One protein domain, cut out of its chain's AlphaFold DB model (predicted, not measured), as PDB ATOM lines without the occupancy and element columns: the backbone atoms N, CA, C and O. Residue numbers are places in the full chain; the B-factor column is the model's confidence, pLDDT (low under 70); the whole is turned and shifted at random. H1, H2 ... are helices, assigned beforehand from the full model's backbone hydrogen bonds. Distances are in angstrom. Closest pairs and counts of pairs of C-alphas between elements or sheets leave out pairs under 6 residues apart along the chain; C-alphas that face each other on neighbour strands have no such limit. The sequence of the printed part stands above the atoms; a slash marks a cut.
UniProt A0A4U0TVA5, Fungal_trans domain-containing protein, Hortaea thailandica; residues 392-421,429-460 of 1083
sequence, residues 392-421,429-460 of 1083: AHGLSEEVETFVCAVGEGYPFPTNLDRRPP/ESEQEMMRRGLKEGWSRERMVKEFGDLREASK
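Overview. This is residues 392 to 421 and 429 to 460 of the 1083 residues of the protein "Fungal_trans domain-containing protein" of Hortaea thailandica (UniProt A0A4U0TVA5). Three helices zigzag side by side, H2 in the middle with H1 on one side and H3 on the other, while a long loop, residues 407 to 421, runs from the end of H1 out past the last turn of H3. H2 and H3 fold back on each other as a helical hairpin; the first printed residues and the loop make the two ends of the long axis. The printed part has 62 residues, with three named helices in the order H1, H2, H3, no named strand, and the class all helix. It is only just compact, close to loose, with a radius of gyration of the C-alphas of 12.2 A, and elongated, spanning 38 by 22 by 17 A.

Arrangement. Start at H1, residues 397 to 406, and look across to H2, residues 431 to 440. They touch, their closest C-alphas being those of Val 403 and Gln 432, 5.9 A apart. They run opposite ways at a steep tilt of 38 degrees. Go on to H3, residues 445 to 459, which touches H2; their closest C-alphas, those of Gly 438 and Met 448, are 6.5 A apart. These two form a hairpin, opposite ways at a shallow tilt of 29 degrees, with a tight link of 4 residues. H1 and H3 are apart. In H1, H2 and H3 every O i to N i+4 pair is within hydrogen-bond range.

Along the chain. Find C-alpha 397 at (114.405, 121.618, 101.927); from there H1 runs 14.4 A to Val 406. H2 begins at C-alpha 431, at (129.241, 119.225, 111.419), and also measures 14.4 A. H3, the longest, runs 20.7 A from Arg 445 to C-alpha 459 at (138.322, 119.265, 117.262).

Size, cuts and confidence. The C-alphas farthest apart, those of Ala 392 and Asp 417, are 38.7 A apart. Residues 422 to 428 are not printed; C-alphas 421 and 429 are 7.8 A apart across this cut, which lies in the link from H1 to H2. The mean pLDDT of the printed part is 93.4, and no printed residue is under 70.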
ATOM      1  N   ALA A 392     112.867 108.837 102.221       96.88
ATOM      2  CA  ALA A 392     111.578 109.041 101.564       96.88
ATOM      3  C   ALA A 392     111.606 110.181 100.528       96.88
ATOM      4  O   ALA A 392     110.984 110.061  99.471       96.88
ATOM      5  N   HIS A 393     112.334 111.262 100.820       95.44
ATOM      6  CA  HIS A 393     112.251 112.540 100.100       95.44
ATOM      7  C   HIS A 393     113.603 113.063  99.586       95.44
ATOM      8  O   HIS A 393     113.653 114.077  98.893       95.44
ATOM      9  N   GLY A 394     114.701 112.353  99.856       95.38
ATOM     10  CA  GLY A 394     116.044 112.780  99.483       95.38
ATOM     11  C   GLY A 394     116.515 113.979 100.301       95.38
ATOM     12  O   GLY A 394     116.144 114.164 101.457       95.38
ATOM     13  N   LEU A 395     117.365 114.801  99.692       93.31
ATOM     14  CA  LEU A 395     117.908 116.013 100.302       93.31
ATOM     15  C   LEU A 395     116.913 117.182 100.139       93.31
ATOM     16  O   LEU A 395     117.216 118.155  99.455       93.31
ATOM     17  N   SER A 396     115.697 117.025 100.672       95.50
ATOM     18  CA  SER A 396     114.635 118.034 100.571       95.50
ATOM     19  C   SER A 396     114.946 119.279 101.410       95.50
ATOM     20  O   SER A 396     115.800 119.241 102.302       95.50
ATOM     21  N   GLU A 397     114.229 120.379 101.162       93.44
ATOM     22  CA  GLU A 397     114.405 121.618 101.927       93.44
ATOM     23  C   GLU A 397     114.150 121.406 103.430       93.44
ATOM     24  O   GLU A 397     114.833 122.018 104.247       93.44
ATOM     25  N   GLU A 398     113.249 120.501 103.829       96.31
ATOM     26  CA  GLU A 398     113.022 120.150 105.239       96.31
ATOM     27  C   GLU A 398     114.257 119.490 105.873       96.31
ATOM     28  O   GLU A 398     114.668 119.847 106.983       96.31
ATOM     29  N   VAL A 399     114.864 118.542 105.152       97.62
ATOM     30  CA  VAL A 399     116.066 117.813 105.582       97.62
ATOM     31  C   VAL A 399     117.257 118.769 105.691       97.62
ATOM     32  O   VAL A 399     117.955 118.764 106.706       97.62
ATOM     33  N   GLU A 400     117.468 119.626 104.689       96.00
ATOM     34  CA  GLU A 400     118.535 120.636 104.697       96.00
ATOM     35  C   GLU A 400     118.331 121.691 105.789       96.00
ATOM     36  O   GLU A 400     119.265 121.983 106.540       96.00
ATOM     37  N   THR A 401     117.106 122.198 105.957       97.38
ATOM     38  CA  THR A 401     116.775 123.167 107.015       97.38
ATOM     39  C   THR A 401     117.085 122.605 108.399       97.38
ATOM     40  O   THR A 401     117.685 123.302 109.223       97.38
ATOM     41  N   PHE A 402     116.737 121.339 108.652       97.81
ATOM     42  CA  PHE A 402     117.021 120.687 109.928       97.81
ATOM     43  C   PHE A 402     118.527 120.468 110.158       97.81
ATOM     44  O   PHE A 402     119.020 120.703 111.264       97.81
ATOM     45  N   VAL A 403     119.276 120.070 109.120       97.12
ATOM     46  CA  VAL A 403     120.746 119.952 109.190       97.12
ATOM     47  C   VAL A 403     121.378 121.297 109.562       97.12
ATOM     48  O   VAL A 403     122.196 121.342 110.485       97.12
ATOM     49  N   CYS A 404     120.969 122.388 108.905       95.75
ATOM     50  CA  CYS A 404     121.467 123.729 109.218       95.75
ATOM     51  C   CYS A 404     121.057 124.199 110.621       95.75
ATOM     52  O   CYS A 404     121.869 124.768 111.344       95.75
ATOM     53  N   ALA A 405     119.829 123.919 111.066       94.50
ATOM     54  CA  ALA A 405     119.371 124.331 112.393       94.50
ATOM     55  C   ALA A 405     120.229 123.758 113.542       94.50
ATOM     56  O   ALA A 405     120.447 124.454 114.539       94.50
ATOM     57  N   VAL A 406     120.715 122.514 113.411       93.88
ATOM     58  CA  VAL A 406     121.374 121.752 114.492       93.88
ATOM     59  C   VAL A 406     122.909 121.838 114.467       93.88
ATOM     60  O   VAL A 406     123.528 122.086 115.515       93.88
ATOM     61  N   GLY A 407     123.530 121.590 113.309       92.12
ATOM     62  CA  GLY A 407     124.984 121.423 113.182       92.12
ATOM     63  C   GLY A 407     125.738 122.730 112.930       92.12
ATOM     64  O   GLY A 407     125.237 123.624 112.252       92.12
ATOM     65  N   GLU A 408     126.974 122.834 113.422       90.62
ATOM     66  CA  GLU A 408     127.880 123.930 113.050       90.62
ATOM     67  C   GLU A 408     128.306 123.848 111.573       90.62
ATOM     68  O   GLU A 408     128.932 122.877 111.135       90.62
ATOM     69  N   GLY A 409     127.980 124.890 110.802       91.62
ATOM     70  CA  GLY A 409     128.299 125.000 109.373       91.62
ATOM     71  C   GLY A 409     129.686 125.573 109.066       91.62
ATOM     72  O   GLY A 409     130.089 125.599 107.906       91.62
ATOM     73  N   TYR A 410     130.434 126.020 110.079       91.75
ATOM     74  CA  TYR A 410     131.822 126.464 109.932       91.75
ATOM     75  C   TYR A 410     132.757 125.532 110.712       91.75
ATOM     76  O   TYR A 410     132.556 125.334 111.909       91.75
ATOM     77  N   PRO A 411     133.801 124.959 110.087       89.19
ATOM     78  CA  PRO A 411     134.642 123.951 110.731       89.19
ATOM     79  C   PRO A 411     135.653 124.528 111.736       89.19
ATOM     80  O   PRO A 411     136.510 123.788 112.208       89.19
ATOM     81  N   PHE A 412     135.589 125.824 112.066       89.56
ATOM     82  CA  PHE A 412     136.507 126.488 112.994       89.56
ATOM     83  C   PHE A 412     135.757 127.130 114.176       89.56
ATOM     84  O   PHE A 412     134.698 127.717 113.971       89.56
ATOM     85  N   PRO A 413     136.331 127.130 115.398       88.31
ATOM     86  CA  PRO A 413     137.663 126.636 115.749       88.31
ATOM     87  C   PRO A 413     137.746 125.104 115.791       88.31
ATOM     88  O   PRO A 413     136.854 124.429 116.292       88.31
ATOM     89  N   THR A 414     138.865 124.566 115.309       87.88
ATOM     90  CA  THR A 414     139.185 123.134 115.330       87.88
ATOM     91  C   THR A 414     140.687 122.936 115.509       87.88
ATOM     92  O   THR A 414     141.478 123.858 115.303       87.88
ATOM     93  N   ASN A 415     141.084 121.734 115.905       89.75
ATOM     94  CA  ASN A 415     142.472 121.345 116.087       89.75
ATOM     95  C   ASN A 415     143.033 120.767 114.779       89.75
ATOM     96  O   ASN A 415     142.792 119.605 114.446       89.75
ATOM     97  N   LEU A 416     143.797 121.586 114.054       88.00
ATOM     98  CA  LEU A 416     144.359 121.242 112.746       88.00
ATOM     99  C   LEU A 416     145.398 120.107 112.784       88.00
ATOM    100  O   LEU A 416     145.561 119.432 111.773       88.00
ATOM    101  N   ASP A 417     146.025 119.823 113.933       85.38
ATOM    102  CA  ASP A 417     146.955 118.687 114.075       85.38
ATOM    103  C   ASP A 417     146.219 117.336 113.987       85.38
ATOM    104  O   ASP A 417     146.779 116.327 113.562       85.38
ATOM    105  N   ARG A 418     144.949 117.309 114.417       85.25
ATOM    106  CA  ARG A 418     144.078 116.117 114.410       85.25
ATOM    107  C   ARG A 418     143.081 116.113 113.261       85.25
ATOM    108  O   ARG A 418     142.621 115.052 112.847       85.25
ATOM    109  N   ARG A 419     142.716 117.301 112.786       89.88
ATOM    110  CA  ARG A 419     141.761 117.539 111.707       89.88
ATOM    111  C   ARG A 419     142.409 118.471 110.677       89.88
ATOM    112  O   ARG A 419     141.989 119.622 110.583       89.88
ATOM    113  N   PRO A 420     143.448 118.031 109.947       85.94
ATOM    114  CA  PRO A 420     143.997 118.815 108.847       85.94
ATOM    115  C   PRO A 420     142.973 118.920 107.699       85.94
ATOM    116  O   PRO A 420     142.081 118.070 107.593       85.94
ATOM    117  N   PRO A 421     143.076 119.933 106.821       86.69
ATOM    118  CA  PRO A 421     142.266 120.002 105.609       86.69
ATOM    119  C   PRO A 421     142.492 118.786 104.701       86.69
ATOM    120  O   PRO A 421     143.589 118.227 104.646       86.69
ATOM    121  N   GLU A 429     136.157 119.109 107.343       91.88
ATOM    122  CA  GLU A 429     134.697 118.920 107.257       91.88
ATOM    123  C   GLU A 429     133.946 119.589 108.436       91.88
ATOM    124  O   GLU A 429     134.357 119.482 109.595       91.88
ATOM    125  N   SER A 430     132.839 120.276 108.166       93.62
ATOM    126  CA  SER A 430     131.934 120.844 109.181       93.62
ATOM    127  C   SER A 430     130.959 119.800 109.755       93.62
ATOM    128  O   SER A 430     130.803 118.706 109.210       93.62
ATOM    129  N   GLU A 431     130.268 120.121 110.857       94.88
ATOM    130  CA  GLU A 431     129.241 119.225 111.419       94.88
ATOM    131  C   GLU A 431     128.092 119.012 110.415       94.88
ATOM    132  O   GLU A 431     127.621 117.887 110.239       94.88
ATOM    133  N   GLN A 432     127.687 120.071 109.702       95.88
ATOM    134  CA  GLN A 432     126.637 119.988 108.683       95.88
ATOM    135  C   GLN A 432     127.058 119.148 107.464       95.88
ATOM    136  O   GLN A 432     126.265 118.351 106.963       95.88
ATOM    137  N   GLU A 433     128.297 119.285 106.978       94.94
ATOM    138  CA  GLU A 433     128.814 118.446 105.884       94.94
ATOM    139  C   GLU A 433     128.881 116.969 106.287       94.94
ATOM    140  O   GLU A 433     128.430 116.115 105.519       94.94
ATOM    141  N   MET A 434     129.331 116.668 107.512       95.31
ATOM    142  CA  MET A 434     129.326 115.302 108.039       95.31
ATOM    143  C   MET A 434     127.905 114.727 108.116       95.31
ATOM    144  O   MET A 434     127.697 113.581 107.719       95.31
ATOM    145  N   MET A 435     126.909 115.502 108.566       96.88
ATOM    146  CA  MET A 435     125.504 115.065 108.567       96.88
ATOM    147  C   MET A 435     124.999 114.784 107.143       96.88
ATOM    148  O   MET A 435     124.451 113.709 106.887       96.88
ATOM    149  N   ARG A 436     125.253 115.680 106.177       97.25
ATOM    150  CA  ARG A 436     124.899 115.459 104.758       97.25
ATOM    151  C   ARG A 436     125.574 114.210 104.185       97.25
ATOM    152  O   ARG A 436     124.947 113.465 103.430       97.25
ATOM    153  N   ARG A 437     126.838 113.955 104.539       96.50
ATOM    154  CA  ARG A 437     127.577 112.756 104.119       96.50
ATOM    155  C   ARG A 437     127.020 111.487 104.761       96.50
ATOM    156  O   ARG A 437     126.791 110.518 104.045       96.50
ATOM    157  N   GLY A 438     126.719 111.508 106.059       97.31
ATOM    158  CA  GLY A 438     126.116 110.381 106.772       97.31
ATOM    159  C   GLY A 438     124.735 109.992 106.238       97.31
ATOM    160  O   GLY A 438     124.417 108.802 106.181       97.31
ATOM    161  N   LEU A 439     123.942 110.963 105.770       98.00
ATOM    162  CA  LEU A 439     122.690 110.702 105.053       98.00
ATOM    163  C   LEU A 439     122.945 110.040 103.691       98.00
ATOM    164  O   LEU A 439     122.405 108.967 103.423       98.00
ATOM    165  N   LYS A 440     123.826 110.624 102.865       97.25
ATOM    166  CA  LYS A 440     124.179 110.108 101.526       97.25
ATOM    167  C   LYS A 440     124.792 108.703 101.556       97.25
ATOM    168  O   LYS A 440     124.471 107.885 100.700       97.25
ATOM    169  N   GLU A 441     125.640 108.414 102.539       97.00
ATOM    170  CA  GLU A 441     126.251 107.097 102.770       97.00
ATOM    171  C   GLU A 441     125.344 106.126 103.570       97.00
ATOM    172  O   GLU A 441     125.729 104.977 103.792       97.00
ATOM    173  N   GLY A 442     124.160 106.551 104.033       96.00
ATOM    174  CA  GLY A 442     123.190 105.691 104.725       96.00
ATOM    175  C   GLY A 442     123.623 105.188 106.112       96.00
ATOM    176  O   GLY A 442     123.335 104.046 106.470       96.00
ATOM    177  N   TRP A 443     124.329 106.005 106.899       97.69
ATOM    178  CA  TRP A 443     124.907 105.606 108.192       97.69
ATOM    179  C   TRP A 443     123.856 105.254 109.243       97.69
ATOM    180  O   TRP A 443     122.892 105.994 109.433       97.69
ATOM    181  N   SER A 444     124.067 104.174 110.003       97.56
ATOM    182  CA  SER A 444     123.248 103.920 111.193       97.56
ATOM    183  C   SER A 444     123.435 105.028 112.236       97.56
ATOM    184  O   SER A 444     124.428 105.765 112.208       97.56
ATOM    185  N   ARG A 445     122.494 105.139 113.178       96.81
ATOM    186  CA  ARG A 445     122.576 106.098 114.285       96.81
ATOM    187  C   ARG A 445     123.856 105.917 115.097       96.81
ATOM    188  O   ARG A 445     124.521 106.898 115.398       96.81
ATOM    189  N   GLU A 446     124.248 104.678 115.376       97.25
ATOM    190  CA  GLU A 446     125.465 104.356 116.130       97.25
ATOM    191  C   GLU A 446     126.718 104.836 115.391       97.25
ATOM    192  O   GLU A 446     127.603 105.426 116.011       97.25
ATOM    193  N   ARG A 447     126.781 104.643 114.061       97.38
ATOM    194  CA  ARG A 447     127.882 105.176 113.244       97.38
ATOM    195  C   ARG A 447     127.875 106.701 113.265       97.38
ATOM    196  O   ARG A 447     128.924 107.284 113.502       97.38
ATOM    197  N   MET A 448     126.726 107.346 113.068       96.31
ATOM    198  CA  MET A 448     126.649 108.809 113.067       96.31
ATOM    199  C   MET A 448     127.071 109.415 114.410       96.31
ATOM    200  O   MET A 448     127.919 110.301 114.438       96.31
ATOM    201  N   VAL A 449     126.535 108.909 115.524       96.19
ATOM    202  CA  VAL A 449     126.871 109.369 116.881       96.19
ATOM    203  C   VAL A 449     128.356 109.156 117.177       96.19
ATOM    204  O   VAL A 449     129.003 110.053 117.717       96.19
ATOM    205  N   LYS A 450     128.934 108.017 116.768       95.38
ATOM    206  CA  LYS A 450     130.376 107.775 116.893       95.38
ATOM    207  C   LYS A 450     131.192 108.792 116.087       95.38
ATOM    208  O   LYS A 450     132.041 109.458 116.663       95.38
ATOM    209  N   GLU A 451     130.944 108.928 114.785       95.00
ATOM    210  CA  GLU A 451     131.733 109.807 113.906       95.00
ATOM    211  C   GLU A 451     131.598 111.292 114.299       95.00
ATOM    212  O   GLU A 451     132.583 112.026 114.286       95.00
ATOM    213  N   PHE A 452     130.410 111.727 114.735       93.50
ATOM    214  CA  PHE A 452     130.166 113.088 115.229       93.50
ATOM    215  C   PHE A 452     130.834 113.340 116.593       93.50
ATOM    216  O   PHE A 452     131.353 114.430 116.853       93.50
ATOM    217  N   GLY A 453     130.862 112.327 117.467       92.62
ATOM    218  CA  GLY A 453     131.624 112.347 118.715       92.62
ATOM    219  C   GLY A 453     133.130 112.441 118.459       92.62
ATOM    220  O   GLY A 453     133.783 113.348 118.975       92.62
ATOM    221  N   ASP A 454     133.660 111.575 117.594       92.75
ATOM    222  CA  ASP A 454     135.066 111.567 117.177       92.75
ATOM    223  C   ASP A 454     135.466 112.900 116.525       92.75
ATOM    224  O   ASP A 454     136.521 113.444 116.852       92.75
ATOM    225  N   LEU A 455     134.608 113.489 115.678       91.19
ATOM    226  CA  LEU A 455     134.806 114.826 115.105       91.19
ATOM    227  C   LEU A 455     134.988 115.879 116.201       91.19
ATOM    228  O   LEU A 455     135.918 116.688 116.128       91.19
ATOM    229  N   ARG A 456     134.129 115.884 117.226       89.44
ATOM    230  CA  ARG A 456     134.180 116.889 118.300       89.44
ATOM    231  C   ARG A 456     135.345 116.652 119.262       89.44
ATOM    232  O   ARG A 456     136.008 117.621 119.623       89.44
ATOM    233  N   GLU A 457     135.683 115.407 119.603       89.69
ATOM    234  CA  GLU A 457     136.896 115.082 120.377       89.69
ATOM    235  C   GLU A 457     138.188 115.418 119.616       89.69
ATOM    236  O   GLU A 457     139.135 115.966 120.191       89.69
ATOM    237  N   ALA A 458     138.228 115.153 118.308       88.06
ATOM    238  CA  ALA A 458     139.347 115.528 117.454       88.06
ATOM    239  C   ALA A 458     139.453 117.051 117.281       88.06
ATOM    240  O   ALA A 458     140.565 117.549 117.146       88.06
ATOM    241  N   SER A 459     138.340 117.793 117.344       86.44
ATOM    242  CA  SER A 459     138.322 119.265 117.262       86.44
ATOM    243  C   SER A 459     138.805 119.960 118.540       86.44
ATOM    244  O   SER A 459     139.211 121.122 118.483       86.44
ATOM    245  N   LYS A 460     138.798 119.279 119.696       85.38
ATOM    246  CA  LYS A 460     139.340 119.834 120.945       85.38
ATOM    247  C   LYS A 460     140.844 120.068 120.820       85.38
ATOM    248  O   LYS A 460     141.583 119.246 120.272       85.38
TER     249      LYS A 460